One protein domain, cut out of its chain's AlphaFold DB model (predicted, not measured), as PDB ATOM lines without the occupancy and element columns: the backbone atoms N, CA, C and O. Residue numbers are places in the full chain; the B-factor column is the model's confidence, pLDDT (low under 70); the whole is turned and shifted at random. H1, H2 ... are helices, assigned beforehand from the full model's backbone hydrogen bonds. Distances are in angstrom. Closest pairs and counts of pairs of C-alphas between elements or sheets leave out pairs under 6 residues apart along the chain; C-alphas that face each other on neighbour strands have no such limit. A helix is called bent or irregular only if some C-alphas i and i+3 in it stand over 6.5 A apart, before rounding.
ATOM      1  N   SER A  15     234.837 212.184 182.828       90.31
ATOM      2  CA  SER A  15     235.210 213.496 183.373       90.31
ATOM      3  C   SER A  15     234.159 214.119 184.299       90.31
ATOM      4  O   SER A  15     234.503 214.993 185.090       90.31
ATOM      5  N   LEU A  16     232.895 213.686 184.230       90.19
ATOM      6  CA  LEU A  16     231.830 214.190 185.098       90.19
ATOM      7  C   LEU A  16     231.872 213.559 186.496       90.19
ATOM      8  O   LEU A  16     231.319 214.133 187.433       90.19
ATOM      9  N   GLY A  17     232.498 212.389 186.658       89.00
ATOM     10  CA  GLY A  17     232.476 211.642 187.916       89.00
ATOM     11  C   GLY A  17     231.045 211.469 188.438       89.00
ATOM     12  O   GLY A  17     230.162 210.992 187.724       89.00
ATOM     13  N   ILE A  18     230.789 211.929 189.667       89.75
ATOM     14  CA  ILE A  18     229.458 211.867 190.293       89.75
ATOM     15  C   ILE A  18     228.396 212.712 189.568       89.75
ATOM     16  O   ILE A  18     227.207 212.425 189.667       89.75
ATOM     17  N   TYR A  19     228.792 213.717 188.785       94.31
ATOM     18  CA  TYR A  19     227.869 214.598 188.062       94.31
ATOM     19  C   TYR A  19     227.248 213.962 186.811       94.31
ATOM     20  O   TYR A  19     226.402 214.576 186.162       94.31
ATOM     21  N   LYS A  20     227.608 212.718 186.475       93.44
ATOM     22  CA  LYS A  20     227.021 211.953 185.361       93.44
ATOM     23  C   LYS A  20     225.492 211.870 185.393       93.44
ATOM     24  O   LYS A  20     224.871 211.780 184.338       93.44
ATOM     25  N   TYR A  21     224.863 211.966 186.564       94.50
ATOM     26  CA  TYR A  21     223.401 211.959 186.676       94.50
ATOM     27  C   TYR A  21     222.733 213.188 186.041       94.50
ATOM     28  O   TYR A  21     221.562 213.110 185.675       94.50
ATOM     29  N   PHE A  22     223.461 214.289 185.803       95.62
ATOM     30  CA  PHE A  22     222.934 215.412 185.017       95.62
ATOM     31  C   PHE A  22     222.606 215.027 183.571       95.62
ATOM     32  O   PHE A  22     221.757 215.671 182.958       95.62
ATOM     33  N   LEU A  23     223.189 213.944 183.043       95.25
ATOM     34  CA  LEU A  23     222.810 213.394 181.736       95.25
ATOM     35  C   LEU A  23     221.346 212.931 181.701       95.25
ATOM     36  O   LEU A  23     220.735 212.915 180.636       95.25
ATOM     37  N   LEU A  24     220.764 212.593 182.857       95.25
ATOM     38  CA  LEU A  24     219.347 212.249 182.996       95.25
ATOM     39  C   LEU A  24     218.455 213.491 183.179       95.25
ATOM     40  O   LEU A  24     217.231 213.382 183.129       95.25
ATOM     41  N   GLY A  25     219.046 214.678 183.351       95.31
ATOM     42  CA  GLY A  25     218.342 215.947 183.552       95.31
ATOM     43  C   GLY A  25     217.274 216.246 182.492       95.31
ATOM     44  O   GLY A  25     216.148 216.563 182.874       95.31
ATOM     45  N   PRO A  26     217.546 216.080 181.181       94.25
ATOM     46  CA  PRO A  26     216.530 216.269 180.144       94.25
ATOM     47  C   PRO A  26     215.308 215.348 180.289       94.25
ATOM     48  O   PRO A  26     214.191 215.769 179.997       94.25
ATOM     49  N   LEU A  27     215.493 214.112 180.769       93.75
ATOM     50  CA  LEU A  27     214.391 213.170 180.999       93.75
ATOM     51  C   LEU A  27     213.542 213.624 182.189       93.75
ATOM     52  O   LEU A  27     212.318 213.650 182.096       93.75
ATOM     53  N   VAL A  28     214.192 214.024 183.287       95.19
ATOM     54  CA  VAL A  28     213.510 214.563 184.475       95.19
ATOM     55  C   VAL A  28     212.730 215.826 184.119       95.19
ATOM     56  O   VAL A  28     211.571 215.960 184.504       95.19
ATOM     57  N   TRP A  29     213.329 216.719 183.327       95.00
ATOM     58  CA  TRP A  29     212.665 217.919 182.827       95.00
ATOM     59  C   TRP A  29     211.413 217.582 182.016       95.00
ATOM     60  O   TRP A  29     210.368 218.191 182.226       95.00
ATOM     61  N   LYS A  30     211.483 216.584 181.127       93.12
ATOM     62  CA  LYS A  30     210.326 216.152 180.333       93.12
ATOM     63  C   LYS A  30     209.192 215.589 181.186       93.12
ATOM     64  O   LYS A  30     208.041 215.936 180.947       93.12
ATOM     65  N   VAL A  31     209.506 214.796 182.210       93.75
ATOM     66  CA  VAL A  31     208.497 214.330 183.176       93.75
ATOM     67  C   VAL A  31     207.870 215.502 183.929       93.75
ATOM     68  O   VAL A  31     206.653 215.544 184.080       93.75
ATOM     69  N   ALA A  32     208.677 216.461 184.387       94.62
ATOM     70  CA  ALA A  32     208.180 217.639 185.096       94.62
ATOM     71  C   ALA A  32     207.286 218.515 184.204       94.62
ATOM     72  O   ALA A  32     206.241 218.979 184.659       94.62
ATOM     73  N   GLN A  33     207.665 218.691 182.934       94.62
ATOM     74  CA  GLN A  33     206.862 219.385 181.931       94.62
ATOM     75  C   GLN A  33     205.495 218.705 181.758       94.62
ATOM     76  O   GLN A  33     204.465 219.356 181.902       94.62
ATOM     77  N   GLU A  34     205.477 217.395 181.501       93.06
ATOM     78  CA  GLU A  34     204.234 216.642 181.286       93.06
ATOM     79  C   GLU A  34     203.348 216.613 182.537       93.06
ATOM     80  O   GLU A  34     202.128 216.700 182.424       93.06
ATOM     81  N   TRP A  35     203.941 216.547 183.733       94.00
ATOM     82  CA  TRP A  35     203.197 216.690 184.986       94.00
ATOM     83  C   TRP A  35     202.524 218.067 185.058       94.00
ATOM     84  O   TRP A  35     201.317 218.151 185.289       94.00
ATOM     85  N   ALA A  36     203.280 219.145 184.832       93.75
ATOM     86  CA  ALA A  36     202.749 220.506 184.890       93.75
ATOM     87  C   ALA A  36     201.601 220.727 183.890       93.75
ATOM     88  O   ALA A  36     200.607 221.358 184.236       93.75
ATOM     89  N   GLU A  37     201.715 220.168 182.683       93.62
ATOM     90  CA  GLU A  37     200.689 220.255 181.635       93.62
ATOM     91  C   GLU A  37     199.433 219.422 181.954       93.62
ATOM     92  O   GLU A  37     198.320 219.855 181.665       93.62
ATOM     93  N   GLN A  38     199.585 218.245 182.571       90.00
ATOM     94  CA  GLN A  38     198.469 217.336 182.882       90.00
ATOM     95  C   GLN A  38     197.776 217.645 184.220       90.00
ATOM     96  O   GLN A  38     196.700 217.115 184.489       90.00
ATOM     97  N   GLY A  39     198.386 218.466 185.084       87.56
ATOM     98  CA  GLY A  39     197.868 218.759 186.425       87.56
ATOM     99  C   GLY A  39     197.919 217.566 187.393       87.56
ATOM    100  O   GLY A  39     197.277 217.591 188.442       87.56
ATOM    101  N   GLY A  40     198.679 216.517 187.062       86.62
ATOM    102  CA  GLY A  40     198.772 215.268 187.817       86.62
ATOM    103  C   GLY A  40     199.964 214.416 187.379       86.62
ATOM    104  O   GLY A  40     200.637 214.735 186.401       86.62
ATOM    105  N   ALA A  41     200.250 213.339 188.116       84.69
ATOM    106  CA  ALA A  41     201.390 212.474 187.817       84.69
ATOM    107  C   ALA A  41     201.249 211.854 186.409       84.69
ATOM    108  O   ALA A  41     200.241 211.186 186.151       84.69
ATOM    109  N   PRO A  42     202.244 212.008 185.514       86.38
ATOM    110  CA  PRO A  42     202.115 211.600 184.123       86.38
ATOM    111  C   PRO A  42     202.407 210.100 183.979       86.38
ATOM    112  O   PRO A  42     203.417 209.689 183.413       86.38
ATOM    113  N   LEU A  43     201.526 209.255 184.522       83.12
ATOM    114  CA  LEU A  43     201.713 207.797 184.606       83.12
ATOM    115  C   LEU A  43     201.864 207.117 183.237       83.12
ATOM    116  O   LEU A  43     202.463 206.052 183.158       83.12
ATOM    117  N   GLY A  44     201.356 207.730 182.162       80.06
ATOM    118  CA  GLY A  44     201.539 207.268 180.780       80.06
ATOM    119  C   GLY A  44     202.830 207.756 180.108       80.06
ATOM    120  O   GLY A  44     203.099 207.395 178.965       80.06
ATOM    121  N   SER A  45     203.634 208.581 180.783       85.38
ATOM    122  CA  SER A  45     204.813 209.223 180.201       85.38
ATOM    123  C   SER A  45     205.920 208.231 179.888       85.38
ATOM    124  O   SER A  45     206.454 207.567 180.777       85.38
ATOM    125  N   ARG A  46     206.356 208.200 178.631       84.81
ATOM    126  CA  ARG A  46     207.513 207.409 178.175       84.81
ATOM    127  C   ARG A  46     208.780 207.757 178.972       84.81
ATOM    128  O   ARG A  46     209.577 206.881 179.295       84.81
ATOM    129  N   TRP A  47     208.937 209.033 179.330       89.44
ATOM    130  CA  TRP A  47     210.062 209.548 180.115       89.44
ATOM    131  C   TRP A  47     210.028 209.044 181.549       89.44
ATOM    132  O   TRP A  47     211.050 208.601 182.072       89.44
ATOM    133  N   LEU A  48     208.840 209.054 182.158       90.25
ATOM    134  CA  LEU A  48     208.645 208.510 183.495       90.25
ATOM    135  C   LEU A  48     208.950 207.014 183.506       90.25
ATOM    136  O   LEU A  48     209.674 206.556 184.384       90.25
ATOM    137  N   HIS A  49     208.482 206.266 182.505       87.75
ATOM    138  CA  HIS A  49     208.785 204.841 182.378       87.75
ATOM    139  C   HIS A  49     210.293 204.574 182.272       87.75
ATOM    140  O   HIS A  49     210.791 203.688 182.960       87.75
ATOM    141  N   LEU A  50     211.041 205.350 181.480       90.81
ATOM    142  CA  LEU A  50     212.503 205.214 181.400       90.81
ATOM    143  C   LEU A  50     213.184 205.467 182.755       90.81
ATOM    144  O   LEU A  50     214.062 204.698 183.145       90.81
ATOM    145  N   LEU A  51     212.762 206.495 183.500       93.94
ATOM    146  CA  LEU A  51     213.298 206.780 184.838       93.94
ATOM    147  C   LEU A  51     212.914 205.706 185.867       93.94
ATOM    148  O   LEU A  51     213.733 205.345 186.719       93.94
ATOM    149  N   LEU A  52     211.699 205.161 185.780       92.00
ATOM    150  CA  LEU A  52     211.251 204.048 186.615       92.00
ATOM    151  C   LEU A  52     212.042 202.775 186.309       92.00
ATOM    152  O   LEU A  52     212.469 202.106 187.242       92.00
ATOM    153  N   LEU A  53     212.307 202.471 185.035       90.56
ATOM    154  CA  LEU A  53     213.145 201.339 184.631       90.56
ATOM    155  C   LEU A  53     214.592 201.510 185.102       90.56
ATOM    156  O   LEU A  53     215.155 200.571 185.660       90.56
ATOM    157  N   PHE A  54     215.179 202.701 184.944       93.50
ATOM    158  CA  PHE A  54     216.505 203.022 185.486       93.50
ATOM    159  C   PHE A  54     216.563 202.770 187.000       93.50
ATOM    160  O   PHE A  54     217.458 202.076 187.490       93.50
ATOM    161  N   SER A  55     215.566 203.274 187.732       94.06
ATOM    162  CA  SER A  55     215.474 203.129 189.187       94.06
ATOM    163  C   SER A  55     215.266 201.671 189.601       94.06
ATOM    164  O   SER A  55     215.975 201.175 190.473       94.06
ATOM    165  N   ALA A  56     214.341 200.960 188.953       92.50
ATOM    166  CA  ALA A  56     214.056 199.552 189.214       92.50
ATOM    167  C   ALA A  56     215.297 198.682 188.982       92.50
ATOM    168  O   ALA A  56     215.644 197.872 189.839       92.50
ATOM    169  N   ARG A  57     216.032 198.914 187.889       88.94
ATOM    170  CA  ARG A  57     217.305 198.235 187.620       88.94
ATOM    171  C   ARG A  57     218.337 198.517 188.707       88.94
ATOM    172  O   ARG A  57     218.951 197.577 189.208       88.94
ATOM    173  N   GLY A  58     218.514 199.780 189.097       91.06
ATOM    174  CA  GLY A  58     219.421 200.156 190.185       91.06
ATOM    175  C   GLY A  58     219.067 199.464 191.505       91.06
ATOM    176  O   GLY A  58     219.942 198.911 192.170       91.06
ATOM    177  N   LEU A  59     217.774 199.408 191.839       92.81
ATOM    178  CA  LEU A  59     217.268 198.694 193.011       92.81
ATOM    179  C   LEU A  59     217.518 197.187 192.928       92.81
ATOM    180  O   LEU A  59     217.912 196.598 193.931       92.81
ATOM    181  N   THR A  60     217.358 196.566 191.757       90.69
ATOM    182  CA  THR A  60     217.695 195.151 191.553       90.69
ATOM    183  C   THR A  60     219.173 194.896 191.852       90.69
ATOM    184  O   THR A  60     219.489 194.006 192.646       90.69
ATOM    185  N   TYR A  61     220.092 195.698 191.301       88.00
ATOM    186  CA  TYR A  61     221.526 195.581 191.602       88.00
ATOM    187  C   TYR A  61     221.815 195.754 193.093       88.00
ATOM    188  O   TYR A  61     222.538 194.943 193.677       88.00
ATOM    189  N   GLN A  62     221.209 196.762 193.720       90.81
ATOM    190  CA  GLN A  62     221.379 197.018 195.145       90.81
ATOM    191  C   GLN A  62     220.838 195.866 196.003       90.81
ATOM    192  O   GLN A  62     221.491 195.454 196.962       90.81
ATOM    193  N   PHE A  63     219.675 195.313 195.656       92.12
ATOM    194  CA  PHE A  63     219.076 194.172 196.343       92.12
ATOM    195  C   PHE A  63     219.990 192.950 196.275       92.12
ATOM    196  O   PHE A  63     220.283 192.339 197.306       92.12
ATOM    197  N   TRP A  64     220.506 192.628 195.086       87.88
ATOM    198  CA  TRP A  64     221.437 191.516 194.915       87.88
ATOM    199  C   TRP A  64     222.749 191.747 195.643       87.88
ATOM    200  O   TRP A  64     223.248 190.827 196.287       87.88
ATOM    201  N   PHE A  65     223.296 192.961 195.584       87.19
ATOM    202  CA  PHE A  65     224.501 193.309 196.326       87.19
ATOM    203  C   PHE A  65     224.293 193.103 197.830       87.19
ATOM    204  O   PHE A  65     225.101 192.433 198.478       87.19
ATOM    205  N   SER A  66     223.183 193.596 198.383       90.19
ATOM    206  CA  SER A  66     222.837 193.388 199.789       90.19
ATOM    207  C   SER A  66     222.679 191.901 200.112       90.19
ATOM    208  O   SER A  66     223.311 191.417 201.049       90.19
ATOM    209  N   TYR A  67     221.933 191.143 199.303       89.69
ATOM    210  CA  TYR A  67     221.758 189.698 199.477       89.69
ATOM    211  C   TYR A  67     223.090 188.931 199.437       89.69
ATOM    212  O   TYR A  67     223.361 188.105 200.310       89.69
ATOM    213  N   SER A  68     223.975 189.230 198.483       85.31
ATOM    214  CA  SER A  68     225.312 188.624 198.393       85.31
ATOM    215  C   SER A  68     226.164 188.902 199.638       85.31
ATOM    216  O   SER A  68     226.951 188.043 200.061       85.31
ATOM    217  N   ASN A  69     225.970 190.059 200.271       86.12
ATOM    218  CA  ASN A  69     226.676 190.468 201.483       86.12
ATOM    219  C   ASN A  69     226.003 190.022 202.793       86.12
ATOM    220  O   ASN A  69     226.639 190.089 203.847       86.12
ATOM    221  N   MET A  70     224.790 189.460 202.750       90.81
ATOM    222  CA  MET A  70     224.146 188.803 203.894       90.81
ATOM    223  C   MET A  70     224.850 187.483 204.230       90.81
ATOM    224  O   MET A  70     224.421 186.392 203.853       90.81
ATOM    225  N   LEU A  71     225.958 187.584 204.969       87.88
ATOM    226  CA  LEU A  71     226.818 186.459 205.348       87.88
ATOM    227  C   LEU A  71     226.059 185.312 206.020       87.88
ATOM    228  O   LEU A  71     226.375 184.149 205.788       87.88
ATOM    229  N   PHE A  72     225.025 185.611 206.802       91.19
ATOM    230  CA  PHE A  72     224.197 184.581 207.428       91.19
ATOM    231  C   PHE A  72     223.472 183.682 206.403       91.19
ATOM    232  O   PHE A  72     223.272 182.502 206.682       91.19
ATOM    233  N   LEU A  73     223.159 184.186 205.199       89.06
ATOM    234  CA  LEU A  73     222.559 183.415 204.098       89.06
ATOM    235  C   LEU A  73     223.614 182.818 203.159       89.06
ATOM    236  O   LEU A  73     223.475 181.684 202.687       89.06
ATOM    237  N   THR A  74     224.666 183.581 202.857       87.25
ATOM    238  CA  THR A  74     225.565 183.278 201.733       87.25
ATOM    239  C   THR A  74     226.911 182.688 202.137       87.25
ATOM    240  O   THR A  74     227.605 182.163 201.265       87.25
ATOM    241  N   ARG A  75     227.291 182.680 203.426       85.88
ATOM    242  CA  ARG A  75     228.636 182.263 203.889       85.88
ATOM    243  C   ARG A  75     229.087 180.908 203.345       85.88
ATOM    244  O   ARG A  75     230.226 180.785 202.915       85.88
ATOM    245  N   ARG A  76     228.208 179.898 203.319       86.94
ATOM    246  CA  ARG A  76     228.542 178.547 202.814       86.94
ATOM    247  C   ARG A  76     228.601 178.448 201.283       86.94
ATOM    248  O   ARG A  76     229.035 177.428 200.763       86.94
ATOM    249  N   ARG A  77     228.140 179.476 200.566       83.56
ATOM    250  CA  ARG A  77     228.053 179.533 199.096       83.56
ATOM    251  C   ARG A  77     229.148 180.407 198.474       83.56
ATOM    252  O   ARG A  77     229.209 180.506 197.251       83.56
ATOM    253  N   ARG A  78     229.999 181.047 199.286       81.25
ATOM    254  CA  ARG A  78     231.087 181.904 198.797       81.25
ATOM    255  C   ARG A  78     232.191 181.074 198.150       81.25
ATOM    256  O   ARG A  78     232.655 180.087 198.714       81.25
ATOM    257  N   VAL A  79     232.608 181.501 196.960       81.25
ATOM    258  CA  VAL A  79     233.703 180.879 196.198       81.25
ATOM    259  C   VAL A  79     235.058 181.252 196.796       81.25
ATOM    260  O   VAL A  79     235.946 180.408 196.897       81.25
ATOM    261  N   VAL A  80     235.192 182.515 197.200       81.88
ATOM    262  CA  VAL A  80     236.353 183.061 197.897       81.88
ATOM    263  C   VAL A  80     235.911 183.409 199.323       81.88
ATOM    264  O   VAL A  80     234.918 184.122 199.476       81.88
ATOM    265  N   PRO A  81     236.562 182.851 200.362       80.31
ATOM    266  CA  PRO A  81     236.226 183.152 201.755       80.31
ATOM    267  C   PRO A  81     236.476 184.614 202.125       80.31
ATOM    268  O   PRO A  81     235.756 185.155 202.966       80.31
ATOM    269  N   ASP A  82     237.474 185.227 201.487       81.12
ATOM    270  CA  ASP A  82     237.827 186.628 201.674       81.12
ATOM    271  C   ASP A  82     236.667 187.541 201.251       81.12
ATOM    272  O   ASP A  82     235.889 187.237 200.339       81.12
ATOM    273  N   GLY A  83     236.508 188.643 201.982       79.94
ATOM    274  CA  GLY A  83     235.536 189.680 201.659       79.94
ATOM    275  C   GLY A  83     235.992 190.558 200.495       79.94
ATOM    276  O   GLY A  83     237.066 190.376 199.933       79.94
ATOM    277  N   VAL A  84     235.153 191.535 200.167       82.81
ATOM    278  CA  VAL A  84     235.476 192.603 199.216       82.81
ATOM    279  C   VAL A  84     236.526 193.509 199.843       82.81
ATOM    280  O   VAL A  84     236.334 193.957 200.975       82.81
ATOM    281  N   ASP A  85     237.614 193.778 199.130       84.44
ATOM    282  CA  ASP A  85     238.608 194.758 199.560       84.44
ATOM    283  C   ASP A  85     238.272 196.167 199.035       84.44
ATOM    284  O   ASP A  85     237.455 196.348 198.131       84.44
ATOM    285  N   PHE A  86     238.899 197.194 199.615       87.06
ATOM    286  CA  PHE A  86     238.672 198.584 199.196       87.06
ATOM    287  C   PHE A  86     239.042 198.821 197.731       87.06
ATOM    288  O   PHE A  86     238.382 199.589 197.043       87.06
ATOM    289  N   ARG A  87     240.050 198.105 197.226       82.88
ATOM    290  CA  ARG A  87     240.483 198.224 195.836       82.88
ATOM    291  C   ARG A  87     239.397 197.753 194.870       82.88
ATOM    292  O   ARG A  87     239.173 198.380 193.839       82.88
ATOM    293  N   GLN A  88     238.719 196.656 195.186       82.31
ATOM    294  CA  GLN A  88     237.593 196.156 194.415       82.31
ATOM    295  C   GLN A  88     236.419 197.134 194.471       82.31
ATOM    296  O   GLN A  88     235.841 197.414 193.424       82.31
ATOM    297  N   VAL A  89     236.123 197.711 195.642       84.00
ATOM    298  CA  VAL A  89     235.104 198.769 195.768       84.00
ATOM    299  C   VAL A  89     235.435 199.955 194.862       84.00
ATOM    300  O   VAL A  89     234.570 200.409 194.117       84.00
ATOM    301  N   ASP A  90     236.690 200.406 194.849       84.25
ATOM    302  CA  ASP A  90     237.126 201.504 193.985       84.25
ATOM    303  C   ASP A  90     236.976 201.150 192.503       84.25
ATOM    304  O   ASP A  90     236.544 201.984 191.705       84.25
ATOM    305  N   HIS A  91     237.302 199.912 192.115       78.56
ATOM    306  CA  HIS A  91     237.135 199.421 190.744       78.56
ATOM    307  C   HIS A  91     235.664 199.327 190.311       78.56
ATOM    308  O   HIS A  91     235.375 199.538 189.133       78.56
ATOM    309  N   GLU A  92     234.759 199.048 191.247       81.12
ATOM    310  CA  GLU A  92     233.316 198.893 191.027       81.12
ATOM    311  C   GLU A  92     232.520 200.183 191.263       81.12
ATOM    312  O   GLU A  92     231.311 200.191 191.044       81.12
ATOM    313  N   TRP A  93     233.171 201.281 191.663       84.50
ATOM    314  CA  TRP A  93     232.511 202.531 192.057       84.50
ATOM    315  C   TRP A  93     231.512 203.059 191.015       84.50
ATOM    316  O   TRP A  93     230.436 203.538 191.357       84.50
ATOM    317  N   ASP A  94     231.847 202.904 189.734       87.00
ATOM    318  CA  ASP A  94     231.065 203.370 188.587       87.00
ATOM    319  C   ASP A  94     230.245 202.252 187.901       87.00
ATOM    320  O   ASP A  94     230.046 202.255 186.679       87.00
ATOM    321  N   TRP A  95     229.793 201.252 188.663       86.44
ATOM    322  CA  TRP A  95     228.959 200.136 188.178       86.44
ATOM    323  C   TRP A  95     227.684 200.596 187.440       86.44
ATOM    324  O   TRP A  95     227.216 199.945 186.504       86.44
ATOM    325  N   ASP A  96     227.141 201.747 187.824       89.94
ATOM    326  CA  ASP A  96     225.895 202.339 187.339       89.94
ATOM    327  C   ASP A  96     226.039 203.090 186.002       89.94
ATOM    328  O   ASP A  96     225.032 203.429 185.375       89.94
ATOM    329  N   ASN A  97     227.261 203.302 185.497       89.56
ATOM    330  CA  ASN A  97     227.465 203.931 184.184       89.56
ATOM    331  C   ASN A  97     226.729 203.183 183.063       89.56
ATOM    332  O   ASN A  97     226.216 203.795 182.126       89.56
ATOM    333  N   PHE A  98     226.621 201.859 183.172       86.25
ATOM    334  CA  PHE A  98     225.863 201.066 182.212       86.25
ATOM    335  C   PHE A  98     224.358 201.364 182.260       86.25
ATOM    336  O   PHE A  98     223.719 201.413 181.210       86.25
ATOM    337  N   LEU A  99     223.795 201.633 183.444       90.62
ATOM    338  CA  LEU A  99     222.392 202.028 183.586       90.62
ATOM    339  C   LEU A  99     222.131 203.390 182.941       90.62
ATOM    340  O   LEU A  99     221.137 203.555 182.228       90.62
ATOM    341  N   VAL A 100     223.048 204.344 183.137       92.81
ATOM    342  CA  VAL A 100     222.982 205.658 182.482       92.81
ATOM    343  C   VAL A 100     223.023 205.484 180.964       92.81
ATOM    344  O   VAL A 100     222.147 205.998 180.271       92.81
ATOM    345  N   LEU A 101     223.961 204.686 180.438       91.25
ATOM    346  CA  LEU A 101     224.057 204.403 179.003       91.25
ATOM    347  C   LEU A 101     222.769 203.790 178.441       91.25
ATOM    348  O   LEU A 101     222.249 204.280 177.441       91.25
ATOM    349  N   GLN A 102     222.246 202.737 179.072       90.44
ATOM    350  CA  GLN A 102     221.015 202.080 178.627       90.44
ATOM    351  C   GLN A 102     219.824 203.039 178.628       90.44
ATOM    352  O   GLN A 102     219.009 203.005 177.707       90.44
ATOM    353  N   THR A 103     219.752 203.928 179.616       92.94
ATOM    354  CA  THR A 103     218.690 204.936 179.711       92.94
ATOM    355  C   THR A 103     218.807 205.981 178.606       92.94
ATOM    356  O   THR A 103     217.800 206.334 178.000       92.94
ATOM    357  N   LEU A 104     220.024 206.433 178.285       92.81
ATOM    358  CA  LEU A 104     220.268 207.359 177.176       92.81
ATOM    359  C   LEU A 104     219.961 206.720 175.815       92.81
ATOM    360  O   LEU A 104     219.350 207.368 174.967       92.81
ATOM    361  N   ILE A 105     220.316 205.446 175.617       90.38
ATOM    362  CA  ILE A 105     219.931 204.686 174.418       90.38
ATOM    363  C   ILE A 105     218.406 204.567 174.346       90.38
ATOM    364  O   ILE A 105     217.826 204.847 173.303       90.38
ATOM    365  N   GLY A 106     217.743 204.219 175.453       88.62
ATOM    366  CA  GLY A 106     216.284 204.165 175.531       88.62
ATOM    367  C   GLY A 106     215.637 205.504 175.179       88.62
ATOM    368  O   GLY A 106     214.735 205.552 174.349       88.62
ATOM    369  N   ALA A 107     216.148 206.609 175.724       89.38
ATOM    370  CA  ALA A 107     215.683 207.955 175.404       89.38
ATOM    371  C   ALA A 107     215.881 208.302 173.920       89.38
ATOM    372  O   ALA A 107     214.982 208.876 173.305       89.38
ATOM    373  N   ALA A 108     217.021 207.928 173.332       88.75
ATOM    374  CA  ALA A 108     217.305 208.134 171.915       88.75
ATOM    375  C   ALA A 108     216.398 207.292 171.007       88.75
ATOM    376  O   ALA A 108     215.964 207.788 169.976       88.75
ATOM    377  N   LEU A 109     216.069 206.055 171.388       84.25
ATOM    378  CA  LEU A 109     215.126 205.208 170.648       84.25
ATOM    379  C   LEU A 109     213.700 205.756 170.721       84.25
ATOM    380  O   LEU A 109     212.985 205.765 169.728       84.25
ATOM    381  N   VAL A 110     213.304 206.257 171.889       78.38
ATOM    382  CA  VAL A 110     211.975 206.820 172.136       78.38
ATOM    383  C   VAL A 110     211.796 208.181 171.431       78.38
ATOM    384  O   VAL A 110     210.695 208.501 170.989       78.38
ATOM    385  N   ASN A 111     212.860 208.978 171.272       77.56
ATOM    386  CA  ASN A 111     212.852 210.249 170.520       77.56
ATOM    387  C   ASN A 111     213.290 210.143 169.054       77.56
ATOM    388  O   ASN A 111     213.219 211.134 168.327       77.56
ATOM    389  N   GLY A 112     213.834 209.003 168.644       72.19
ATOM    390  CA  GLY A 112     214.520 208.870 167.370       72.19
ATOM    391  C   GLY A 112     213.555 208.889 166.184       72.19
ATOM    392  O   GLY A 112     212.407 208.475 166.312       72.19
ATOM    393  N   PRO A 113     214.027 209.297 164.993       60.84
ATOM    394  CA  PRO A 113     213.237 209.239 163.765       60.84
ATOM    395  C   PRO A 113     213.065 207.809 163.241       60.84
ATOM    396  O   PRO A 113     212.422 207.624 162.216       60.84
ATOM    397  N   LEU A 114     213.683 206.809 163.885       61.34
ATOM    398  CA  LEU A 114     213.541 205.407 163.520       61.34
ATOM    399  C   LEU A 114     212.211 204.905 164.098       61.34
ATOM    400  O   LEU A 114     212.144 204.689 165.310       61.34
ATOM    401  N   PRO A 115     211.158 204.715 163.282       54.00
ATOM    402  CA  PRO A 115     209.934 204.123 163.784       54.00
ATOM    403  C   PRO A 115     210.276 202.690 164.175       54.00
ATOM    404  O   PRO A 115     210.566 201.865 163.313       54.00
ATOM    405  N   LEU A 116     210.302 202.395 165.473       58.62
ATOM    406  CA  LEU A 116     210.239 201.021 165.952       58.62
ATOM    407  C   LEU A 116     208.753 200.656 165.969       58.62
ATOM    408  O   LEU A 116     208.045 201.056 166.902       58.62
ATOM    409  N   PRO A 117     208.244 199.979 164.921       56.00
ATOM    410  CA  PRO A 117     206.816 199.750 164.778       56.00
ATOM    411  C   PRO A 117     206.338 198.911 165.965       56.00
ATOM    412  O   PRO A 117     206.926 197.873 166.265       56.00
ATOM    413  N   GLY A 118     205.293 199.370 166.654       56.66
ATOM    414  CA  GLY A 118     204.683 198.642 167.768       56.66
ATOM    415  C   GLY A 118     205.159 199.016 169.174       56.66
ATOM    416  O   GLY A 118     204.620 198.460 170.123       56.66
ATOM    417  N   LEU A 119     206.092 199.967 169.353       56.78
ATOM    418  CA  LEU A 119     206.363 200.528 170.692       56.78
ATOM    419  C   LEU A 119     205.199 201.382 171.225       56.78
ATOM    420  O   LEU A 119     205.058 201.519 172.436       56.78
ATOM    421  N   GLU A 120     204.377 201.951 170.338       56.91
ATOM    422  CA  GLU A 120     203.275 202.851 170.709       56.91
ATOM    423  C   GLU A 120     202.098 202.121 171.383       56.91
ATOM    424  O   GLU A 120     201.399 202.719 172.197       56.91
ATOM    425  N   ASP A 121     201.945 200.815 171.131       58.19
ATOM    426  CA  ASP A 121     200.860 199.973 171.664       58.19
ATOM    427  C   ASP A 121     201.299 199.054 172.821       58.19
ATOM    428  O   ASP A 121     200.529 198.200 173.280       58.19
ATOM    429  N   LEU A 122     202.535 199.189 173.319       55.56
ATOM    430  CA  LEU A 122     203.025 198.360 174.421       55.56
ATOM    431  C   LEU A 122     202.337 198.739 175.734       55.56
ATOM    432  O   LEU A 122     202.776 199.607 176.487       55.56
ATOM    433  N   ARG A 123     201.255 198.026 176.046       62.50
ATOM    434  CA  ARG A 123     200.642 198.056 177.373       62.50
ATOM    435  C   ARG A 123     201.638 197.476 178.379       62.50
ATOM    436  O   ARG A 123     202.197 196.406 178.154       62.50
ATOM    437  N   VAL A 124     201.781 198.141 179.526       62.75
ATOM    438  CA  VAL A 124     202.740 197.800 180.600       62.75
ATOM    439  C   VAL A 124     202.650 196.330 181.062       62.75
ATOM    440  O   VAL A 124     203.633 195.776 181.541       62.75
ATOM    441  N   TRP A 125     201.497 195.676 180.872       65.62
ATOM    442  CA  TRP A 125     201.228 194.294 181.288       65.62
ATOM    443  C   TRP A 125     200.605 193.430 180.178       65.62
ATOM    444  O   TRP A 125     199.686 192.653 180.434       65.62
ATOM    445  N   ASP A 126     201.060 193.569 178.931       75.38
ATOM    446  CA  ASP A 126     200.657 192.641 177.866       75.38
ATOM    447  C   ASP A 126     201.511 191.352 177.903       75.38
ATOM    448  O   ASP A 126     202.728 191.423 177.693       75.38
ATOM    449  N   PRO A 127     200.924 190.152 178.110       80.75
ATOM    450  CA  PRO A 127     201.665 188.892 178.027       80.75
ATOM    451  C   PRO A 127     202.330 188.666 176.659       80.75
ATOM    452  O   PRO A 127     203.343 187.969 176.588       80.75
ATOM    453  N   ARG A 128     201.821 189.271 175.577       80.88
ATOM    454  CA  ARG A 128     202.491 189.250 174.264       80.88
ATOM    455  C   ARG A 128     203.804 190.021 174.308       80.88
ATOM    456  O   ARG A 128     204.806 189.531 173.797       80.88
ATOM    457  N   GLY A 129     203.812 191.177 174.973       77.44
ATOM    458  CA  GLY A 129     205.016 191.966 175.225       77.44
ATOM    459  C   GLY A 129     206.049 191.185 176.035       77.44
ATOM    460  O   GLY A 129     207.221 191.172 175.671       77.44
ATOM    461  N   LEU A 130     205.611 190.443 177.062       81.88
ATOM    462  CA  LEU A 130     206.487 189.532 177.814       81.88
ATOM    463  C   LEU A 130     207.057 188.415 176.931       81.88
ATOM    464  O   LEU A 130     208.249 188.123 177.008       81.88
ATOM    465  N   GLY A 131     206.236 187.814 176.065       85.00
ATOM    466  CA  GLY A 131     206.687 186.799 175.109       85.00
ATOM    467  C   GLY A 131     207.722 187.337 174.116       85.00
ATOM    468  O   GLY A 131     208.746 186.695 173.889       85.00
ATOM    469  N   ILE A 132     207.497 188.536 173.572       84.06
ATOM    470  CA  ILE A 132     208.443 189.221 172.676       84.06
ATOM    471  C   ILE A 132     209.738 189.559 173.422       84.06
ATOM    472  O   ILE A 132     210.819 189.293 172.903       84.06
ATOM    473  N   ALA A 133     209.652 190.093 174.642       82.75
ATOM    474  CA  ALA A 133     210.821 190.403 175.461       82.75
ATOM    475  C   ALA A 133     211.650 189.146 175.760       82.75
ATOM    476  O   ALA A 133     212.872 189.172 175.618       82.75
ATOM    477  N   LEU A 134     210.997 188.028 176.099       86.44
ATOM    478  CA  LEU A 134     211.665 186.746 176.320       86.44
ATOM    479  C   LEU A 134     212.320 186.218 175.037       86.44
ATOM    480  O   LEU A 134     213.462 185.763 175.078       86.44
ATOM    481  N   LEU A 135     211.636 186.312 173.894       88.38
ATOM    482  CA  LEU A 135     212.185 185.900 172.602       88.38
ATOM    483  C   LEU A 135     213.394 186.755 172.203       88.38
ATOM    484  O   LEU A 135     214.399 186.211 171.758       88.38
ATOM    485  N   LEU A 136     213.332 188.075 172.387       86.06
ATOM    486  CA  LEU A 136     214.467 188.972 172.154       86.06
ATOM    487  C   LEU A 136     215.617 188.678 173.124       86.06
ATOM    488  O   LEU A 136     216.781 188.717 172.733       86.06
ATOM    489  N   HIS A 137     215.312 188.347 174.376       82.12
ATOM    490  CA  HIS A 137     216.323 187.990 175.360       82.12
ATOM    491  C   HIS A 137     217.068 186.706 174.964       82.12
ATOM    492  O   HIS A 137     218.281 186.734 174.761       82.12
ATOM    493  N   VAL A 138     216.340 185.604 174.780       91.44
ATOM    494  CA  VAL A 138     216.929 184.285 174.496       91.44
ATOM    495  C   VAL A 138     217.445 184.194 173.058       91.44
ATOM    496  O   VAL A 138     218.509 183.644 172.800       91.44
ATOM    497  N   GLY A 139     216.702 184.738 172.095       90.69
ATOM    498  CA  GLY A 139     217.004 184.612 170.668       90.69
ATOM    499  C   GLY A 139     218.048 185.599 170.150       90.69
ATOM    500  O   GLY A 139     218.740 185.287 169.184       90.69
ATOM    501  N   LEU A 140     218.183 186.775 170.773       87.81
ATOM    502  CA  LEU A 140     219.107 187.818 170.313       87.81
ATOM    503  C   LEU A 140     220.138 188.189 171.378       87.81
ATOM    504  O   LEU A 140     221.338 188.104 171.119       87.81
ATOM    505  N   SER A 141     219.692 188.586 172.571       86.06
ATOM    506  CA  SER A 141     220.594 189.100 173.608       86.06
ATOM    507  C   SER A 141     221.614 188.052 174.055       86.06
ATOM    508  O   SER A 141     222.802 188.362 174.136       86.06
ATOM    509  N   GLU A 142     221.181 186.821 174.330       86.69
ATOM    510  CA  GLU A 142     222.065 185.741 174.785       86.69
ATOM    511  C   GLU A 142     223.132 185.353 173.743       86.69
ATOM    512  O   GLU A 142     224.318 185.371 174.092       86.69
ATOM    513  N   PRO A 143     222.793 185.065 172.467       90.75
ATOM    514  CA  PRO A 143     223.799 184.805 171.443       90.75
ATOM    515  C   PRO A 143     224.774 185.967 171.275       90.75
ATOM    516  O   PRO A 143     225.986 185.745 171.283       90.75
ATOM    517  N   VAL A 144     224.278 187.204 171.160       88.44
ATOM    518  CA  VAL A 144     225.132 188.392 170.991       88.44
ATOM    519  C   VAL A 144     226.095 188.530 172.166       88.44
ATOM    520  O   VAL A 144     227.295 188.711 171.955       88.44
ATOM    521  N   PHE A 145     225.598 188.371 173.394       86.75
ATOM    522  CA  PHE A 145     226.430 188.380 174.591       86.75
ATOM    523  C   PHE A 145     227.493 187.276 174.552       86.75
ATOM    524  O   PHE A 145     228.667 187.548 174.803       86.75
ATOM    525  N   TYR A 146     227.115 186.047 174.195       88.75
ATOM    526  CA  TYR A 146     228.051 184.929 174.097       88.75
ATOM    527  C   TYR A 146     229.172 185.204 173.089       88.75
ATOM    528  O   TYR A 146     230.349 185.024 173.417       88.75
ATOM    529  N   TRP A 147     228.836 185.665 171.881       92.69
ATOM    530  CA  TRP A 147     229.821 185.977 170.844       92.69
ATOM    531  C   TRP A 147     230.727 187.142 171.249       92.69
ATOM    532  O   TRP A 147     231.946 187.035 171.107       92.69
ATOM    533  N   ALA A 148     230.160 188.214 171.807       88.31
ATOM    534  CA  ALA A 148     230.920 189.368 172.282       88.31
ATOM    535  C   ALA A 148     231.878 188.979 173.417       88.31
ATOM    536  O   ALA A 148     233.072 189.266 173.354       88.31
ATOM    537  N   HIS A 149     231.383 188.254 174.421       86.56
ATOM    538  CA  HIS A 149     232.208 187.762 175.515       86.56
ATOM    539  C   HIS A 149     233.310 186.832 174.997       86.56
ATOM    540  O   HIS A 149     234.471 187.001 175.357       86.56
ATOM    541  N   ARG A 150     232.998 185.906 174.081       90.62
ATOM    542  CA  ARG A 150     234.000 185.039 173.443       90.62
ATOM    543  C   ARG A 150     235.076 185.843 172.709       90.62
ATOM    544  O   ARG A 150     236.249 185.493 172.814       90.62
ATOM    545  N   ALA A 151     234.703 186.906 171.998       90.38
ATOM    546  CA  ALA A 151     235.653 187.789 171.325       90.38
ATOM    547  C   ALA A 151     236.556 188.533 172.324       90.38
ATOM    548  O   ALA A 151     237.765 188.613 172.105       90.38
ATOM    549  N   LEU A 152     236.006 188.993 173.453       88.69
ATOM    550  CA  LEU A 152     236.764 189.636 174.535       88.69
ATOM    551  C   LEU A 152     237.812 188.714 175.178       88.69
ATOM    552  O   LEU A 152     238.779 189.205 175.751       88.69
ATOM    553  N   HIS A 153     237.669 187.392 175.066       90.00
ATOM    554  CA  HIS A 153     238.701 186.434 175.486       90.00
ATOM    555  C   HIS A 153     239.858 186.277 174.486       90.00
ATOM    556  O   HIS A 153     240.870 185.660 174.820       90.00
ATOM    557  N   GLY A 154     239.743 186.823 173.273       88.88
ATOM    558  CA  GLY A 154     240.804 186.825 172.266       88.88
ATOM    559  C   GLY A 154     241.788 187.989 172.428       88.88
ATOM    560  O   GLY A 154     241.440 189.056 172.932       88.88
ATOM    561  N   ALA A 155     243.031 187.822 171.971       88.12
ATOM    562  CA  ALA A 155     243.980 188.934 171.859       88.12
ATOM    563  C   ALA A 155     243.641 189.821 170.637       88.12
ATOM    564  O   ALA A 155     243.236 189.276 169.609       88.12
ATOM    565  N   PRO A 156     243.812 191.159 170.704       87.50
ATOM    566  CA  PRO A 156     244.310 191.953 171.838       87.50
ATOM    567  C   PRO A 156     243.222 192.367 172.851       87.50
ATOM    568  O   PRO A 156     243.549 192.945 173.889       87.50
ATOM    569  N   LEU A 157     241.947 192.065 172.575       87.00
ATOM    570  CA  LEU A 157     240.794 192.530 173.356       87.00
ATOM    571  C   LEU A 157     240.843 192.097 174.823       87.00
ATOM    572  O   LEU A 157     240.466 192.872 175.699       87.00
ATOM    573  N   PHE A 158     241.378 190.907 175.100       86.94
ATOM    574  CA  PHE A 158     241.518 190.410 176.461       86.94
ATOM    575  C   PHE A 158     242.340 191.356 177.333       86.94
ATOM    576  O   PHE A 158     241.875 191.776 178.387       86.94
ATOM    577  N   GLY A 159     243.542 191.735 176.889       83.50
ATOM    578  CA  GLY A 159     244.421 192.608 177.670       83.50
ATOM    579  C   GLY A 159     243.847 194.012 177.851       83.50
ATOM    580  O   GLY A 159     244.002 194.600 178.916       83.50
ATOM    581  N   GLN A 160     243.157 194.520 176.830       83.00
ATOM    582  CA  GLN A 160     242.650 195.892 176.801       83.00
ATOM    583  C   GLN A 160     241.335 196.066 177.571       83.00
ATOM    584  O   GLN A 160     241.182 197.065 178.265       83.00
ATOM    585  N   TYR A 161     240.418 195.095 177.479       80.75
ATOM    586  CA  TYR A 161     239.029 195.256 177.927       80.75
ATOM    587  C   TYR A 161     238.506 194.127 178.833       80.75
ATOM    588  O   TYR A 161     237.405 194.233 179.364       80.75
ATOM    589  N   HIS A 162     239.225 193.014 179.014       85.75
ATOM    590  CA  HIS A 162     238.669 191.864 179.749       85.75
ATOM    591  C   HIS A 162     239.528 191.375 180.919       85.75
ATOM    592  O   HIS A 162     239.005 190.792 181.867       85.75
ATOM    593  N   ALA A 163     240.830 191.663 180.918       83.44
ATOM    594  CA  ALA A 163     241.762 191.231 181.954       83.44
ATOM    595  C   ALA A 163     241.371 191.750 183.347       83.44
ATOM    596  O   ALA A 163     241.482 191.006 184.319       83.44
ATOM    597  N   GLY A 164     240.853 192.982 183.437       75.94
ATOM    598  CA  GLY A 164     240.372 193.570 184.690       75.94
ATOM    599  C   GLY A 164     239.264 192.739 185.340       75.94
ATOM    600  O   GLY A 164     239.370 192.396 186.513       75.94
ATOM    601  N   HIS A 165     238.272 192.300 184.562       78.06
ATOM    602  CA  HIS A 165     237.201 191.423 185.049       78.06
ATOM    603  C   HIS A 165     237.738 190.089 185.607       78.06
ATOM    604  O   HIS A 165     237.258 189.609 186.629       78.06
ATOM    605  N   HIS A 166     238.774 189.506 184.987       82.50
ATOM    606  CA  HIS A 166     239.408 188.265 185.474       82.50
ATOM    607  C   HIS A 166     240.352 188.462 186.659       82.50
ATOM    608  O   HIS A 166     240.708 187.485 187.321       82.50
ATOM    609  N   SER A 167     240.781 189.696 186.918       78.56
ATOM    610  CA  SER A 167     241.656 190.013 188.046       78.56
ATOM    611  C   SER A 167     240.913 190.050 189.384       78.56
ATOM    612  O   SER A 167     241.546 189.899 190.427       78.56
ATOM    613  N   THR A 168     239.581 190.173 189.359       75.69
ATOM    614  CA  THR A 168     238.743 190.276 190.556       75.69
ATOM    615  C   THR A 168     238.454 188.892 191.157       75.69
ATOM    616  O   THR A 168     237.817 188.055 190.511       75.69
ATOM    617  N   PRO A 169     238.900 188.602 192.394       73.81
ATOM    618  CA  PRO A 169     238.721 187.286 193.002       73.81
ATOM    619  C   PRO A 169     237.312 187.076 193.570       73.81
ATOM    620  O   PRO A 169     236.817 185.946 193.553       73.81
ATOM    621  N   VAL A 170     236.665 188.134 194.070       75.31
ATOM    622  CA  VAL A 170     235.331 188.059 194.677       75.31
ATOM    623  C   VAL A 170     234.286 188.405 193.627       75.31
ATOM    624  O   VAL A 170     234.182 189.539 193.181       75.31
ATOM    625  N   THR A 171     233.486 187.421 193.230       71.88
ATOM    626  CA  THR A 171     232.396 187.629 192.272       71.88
ATOM    627  C   THR A 171     231.188 188.240 192.979       71.88
ATOM    628  O   THR A 171     230.488 187.538 193.718       71.88
ATOM    629  N   GLN A 172     230.938 189.525 192.751       77.94
ATOM    630  CA  GLN A 172     229.749 190.231 193.224       77.94
ATOM    631  C   GLN A 172     228.812 190.561 192.058       77.94
ATOM    632  O   GLN A 172     229.249 190.570 190.906       77.94
ATOM    633  N   PRO A 173     227.532 190.875 192.328       77.12
ATOM    634  CA  PRO A 173     226.612 191.339 191.289       77.12
ATOM    635  C   PRO A 173     227.149 192.551 190.509       77.12
ATOM    636  O   PRO A 173     226.973 192.617 189.296       77.12
ATOM    637  N   LEU A 174     227.868 193.452 191.187       77.56
ATOM    638  CA  LEU A 174     228.497 194.637 190.592       77.56
ATOM    639  C   LEU A 174     229.758 194.297 189.773       77.56
ATOM    640  O   LEU A 174     230.034 194.928 188.758       77.56
ATOM    641  N   THR A 175     230.482 193.229 190.117       69.12
ATOM    642  CA  THR A 175     231.628 192.733 189.330       69.12
ATOM    643  C   THR A 175     231.217 192.269 187.922       69.12
ATOM    644  O   THR A 175     232.023 192.241 186.988       69.12
ATOM    645  N   GLY A 176     229.951 191.862 187.772       61.69
ATOM    646  CA  GLY A 176     229.377 191.323 186.542       61.69
ATOM    647  C   GLY A 176     228.976 192.372 185.504       61.69
ATOM    648  O   GLY A 176     228.712 191.997 184.366       61.69
ATOM    649  N   THR A 177     228.944 193.669 185.830       59.69
ATOM    650  CA  THR A 177     228.686 194.709 184.821       59.69
ATOM    651  C   THR A 177     229.895 194.842 183.891       59.69
ATOM    652  O   THR A 177     230.845 195.579 184.150       59.69
ATOM    653  N   TYR A 178     229.845 194.089 182.787       52.81
ATOM    654  CA  TYR A 178     230.913 193.857 181.804       52.81
ATOM    655  C   TYR A 178     231.577 195.115 181.222       52.81
ATOM    656  O   TYR A 178     232.665 195.017 180.662       52.81
ATOM    657  N   VAL A 179     230.956 196.293 181.347       53.19
ATOM    658  CA  VAL A 179     231.443 197.537 180.728       53.19
ATOM    659  C   VAL A 179     232.321 198.364 181.675       53.19
ATOM    660  O   VAL A 179     233.276 198.991 181.221       53.19
ATOM    661  N   THR A 180     232.106 198.308 182.995       48.88
ATOM    662  CA  THR A 180     232.917 199.077 183.962       48.88
ATOM    663  C   THR A 180     234.385 198.624 183.962       48.88
ATOM    664  O   THR A 180     235.295 199.448 184.047       48.88
ATOM    665  N   TYR A 181     234.637 197.328 183.739       48.03
ATOM    666  CA  TYR A 181     235.990 196.756 183.676       48.03
ATOM    667  C   TYR A 181     236.648 196.805 182.296       48.03
ATOM    668  O   TYR A 181     237.877 196.762 182.223       48.03
ATOM    669  N   ALA A 182     235.859 196.918 181.221       47.44
ATOM    670  CA  ALA A 182     236.386 197.168 179.881       47.44
ATOM    671  C   ALA A 182     237.090 198.521 179.800       47.44
ATOM    672  O   ALA A 182     238.106 198.671 179.130       47.44
ATOM    673  N   VAL A 183     236.588 199.479 180.568       48.09
ATOM    674  CA  VAL A 183     237.144 200.818 180.678       48.09
ATOM    675  C   VAL A 183     238.446 200.821 181.499       48.09
ATOM    676  O   VAL A 183     239.494 201.261 181.039       48.09
ATOM    677  N   ARG A 184     238.463 200.221 182.691       49.12
ATOM    678  CA  ARG A 184     239.607 200.375 183.612       49.12
ATOM    679  C   ARG A 184     240.779 199.402 183.426       49.12
ATOM    680  O   ARG A 184     241.758 199.470 184.172       49.12
ATOM    681  N   GLY A 185     240.703 198.488 182.458       43.97
ATOM    682  CA  GLY A 185     241.751 197.492 182.194       43.97
ATOM    683  C   GLY A 185     243.101 198.091 181.769       43.97
ATOM    684  O   GLY A 185     244.147 197.502 182.047       43.97
ATOM    685  N   SER A 186     243.093 199.277 181.153       45.28
ATOM    686  CA  SER A 186     244.298 199.964 180.672       45.28
ATOM    687  C   SER A 186     245.150 200.557 181.806       45.28
ATOM    688  O   SER A 186     246.376 200.459 181.762       45.28
ATOM    689  N   GLU A 187     244.531 201.094 182.861       43.94
ATOM    690  CA  GLU A 187     245.245 201.700 183.996       43.94
ATOM    691  C   GLU A 187     245.951 200.651 184.867       43.94
ATOM    692  O   GLU A 187     247.087 200.855 185.301       43.94
ATOM    693  N   ALA A 188     245.315 199.494 185.083       43.25
ATOM    694  CA  ALA A 188     245.856 198.431 185.932       43.25
ATOM    695  C   ALA A 188     247.136 197.794 185.355       43.25
ATOM    696  O   ALA A 188     248.069 197.497 186.102       43.25
ATOM    697  N   TRP A 189     247.214 197.626 184.030       38.22
ATOM    698  CA  TRP A 189     248.432 197.149 183.360       38.22
ATOM    699  C   TRP A 189     249.553 198.197 183.355       38.22
ATOM    700  O   TRP A 189     250.718 197.845 183.547       38.22
ATOM    701  N   LEU A 190     249.223 199.482 183.190       40.44
ATOM    702  CA  LEU A 190     250.207 200.572 183.212       40.44
ATOM    703  C   LEU A 190     250.793 200.809 184.617       40.44
ATOM    704  O   LEU A 190     251.988 201.082 184.749       40.44
ATOM    705  N   GLN A 191     250.001 200.636 185.679       39.66
ATOM    706  CA  GLN A 191     250.497 200.699 187.061       39.66
ATOM    707  C   GLN A 191     251.351 199.481 187.446       39.66
ATOM    708  O   GLN A 191     252.358 199.630 188.136       39.66
ATOM    709  N   ALA A 192     251.014 198.285 186.954       40.91
ATOM    710  CA  ALA A 192     251.824 197.086 187.183       40.91
ATOM    711  C   ALA A 192     253.224 197.171 186.537       40.91
ATOM    712  O   ALA A 192     254.165 196.559 187.037       40.91
ATOM    713  N   GLY A 193     253.375 197.942 185.453       36.44
ATOM    714  CA  GLY A 193     254.654 198.162 184.770       36.44
ATOM    715  C   GLY A 193     255.495 199.338 185.289       36.44
ATOM    716  O   GLY A 193     256.633 199.484 184.854       36.44
ATOM    717  N   SER A 221     235.244 177.864 184.530       31.80
ATOM    718  CA  SER A 221     233.855 177.396 184.387       31.80
ATOM    719  C   SER A 221     232.889 178.027 185.399       31.80
ATOM    720  O   SER A 221     231.705 178.174 185.100       31.80
ATOM    721  N   MET A 222     233.374 178.441 186.574       37.94
ATOM    722  CA  MET A 222     232.567 179.159 187.567       37.94
ATOM    723  C   MET A 222     232.320 180.620 187.171       37.94
ATOM    724  O   MET A 222     231.193 181.080 187.335       37.94
ATOM    725  N   CYS A 223     233.298 181.315 186.576       39.66
ATOM    726  CA  CYS A 223     233.078 182.654 186.009       39.66
ATOM    727  C   CYS A 223     232.060 182.623 184.862       39.66
ATOM    728  O   CYS A 223     231.166 183.462 184.818       39.66
ATOM    729  N   ALA A 224     232.127 181.609 183.991       33.12
ATOM    730  CA  ALA A 224     231.109 181.404 182.962       33.12
ATOM    731  C   ALA A 224     229.711 181.196 183.574       33.12
ATOM    732  O   ALA A 224     228.749 181.758 183.080       33.12
ATOM    733  N   ARG A 225     229.580 180.471 184.693       34.00
ATOM    734  CA  ARG A 225     228.283 180.288 185.374       34.00
ATOM    735  C   ARG A 225     227.770 181.538 186.096       34.00
ATOM    736  O   ARG A 225     226.567 181.758 186.099       34.00
ATOM    737  N   ALA A 226     228.648 182.352 186.684       37.09
ATOM    738  CA  ALA A 226     228.268 183.631 187.298       37.09
ATOM    739  C   ALA A 226     227.801 184.652 186.245       37.09
ATOM    740  O   ALA A 226     226.870 185.414 186.493       37.09
ATOM    741  N   ALA A 227     228.395 184.591 185.051       34.84
ATOM    742  CA  ALA A 227     227.973 185.341 183.875       34.84
ATOM    743  C   ALA A 227     226.629 184.874 183.277       34.84
ATOM    744  O   ALA A 227     225.965 185.641 182.590       34.84
TER     745      ALA A 227
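This is residues 15 to 193 and 221 to 227 of the 234 residues of the protein "Aldehyde oxygenase (deformylating)" of Aegilops tauschii subsp. strangulata (UniProt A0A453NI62). H2 and H5 lie side by side and run opposite ways, and H1 packs slantwise on both; near the first residues of H5 a second cluster holds H4, H7 and H8. The long bent helix H6 runs apart from the three long helices like an outrigger, joined at its last residues to H7, and residues 130 to 144 of it stand free. The printed part has 186 residues with nine named helices, H1 to H9 in order along the chain, and no named strand; its class is all helix. It is only just loose, close to compact, with a radius of gyration of the C-alphas of 19.5 A, and spans 57 by 38 by 35 A.

Start with H1, residues 15 to 38, which with residues 27 to 31 touches H2, residues 46 to 69; the closest C-alphas, of Leu 27 and Trp 47, are 5.7 A apart, at a steep tilt of 47 degrees, opposite ways. H2 and H3, residues 71 to 77, only just touch, and only at the corner: 3 pairs of C-alphas are within 8 A, with Ser 68 and Thr 74 closest at 6.3 A. H2 touches H5, residues 97 to 111, at C-alphas Phe 54 and Leu 99, 6.3 A apart and closest, at a shallow tilt of 20 degrees, opposite ways. H6 was assigned by its hydrogen bonds as one helix, but is bent: C-alphas 139 and 142 are 6.6 A apart, and its arms H6a, residues 127 to 139, and H6b, residues 142 to 152, stand at 30 degrees. H6b touches H7, residues 157 to 167, only at the corner, about perpendicular at 80 degrees, with C-alphas Leu 152 and Phe 158 closest at 5.2 A. H7 touches H8, residues 180 to 192, about perpendicular at 88 degrees; C-alphas Tyr 161 and Ala 182 are closest at 3.8 A. H8 touches H4, residues 86 to 92, where C-alphas Thr 180 and Glu 92 are closest at 7.1 A. H9, residues 221 to 227, touches no helix. O i to N i+4 pairs are all within hydrogen-bond range in H2, H4, H5, H6a, H6b and H9, but 11 of 20 in H1, 1 of 3 in H3 with 2 of 4 i+3 pairs, 4 of 7 in H7, and 4 of 9 in H8 with 3 of 10 i+3 pairs.

Find C-alpha 15 at (235.210, 213.496, 183.373); from there H1 runs 36.9 A, with a kink of 35 degrees near residue 27. H2 measures 34.6 A and H5 21.0 A. C-alpha 227, where H9 ends, is at (227.973, 185.341, 183.875).

The C-alphas farthest apart are Gly 39 and Gly 193, 60.4 A. Residues 194 to 220 are not printed, and C-alphas 193 and 221 are 29.4 A apart across the cut. The links H5 to H6 and H7 to H8 are long. The pLDDT is under 70 in residues 113 to 125, 175 to 193 and 221 to 227.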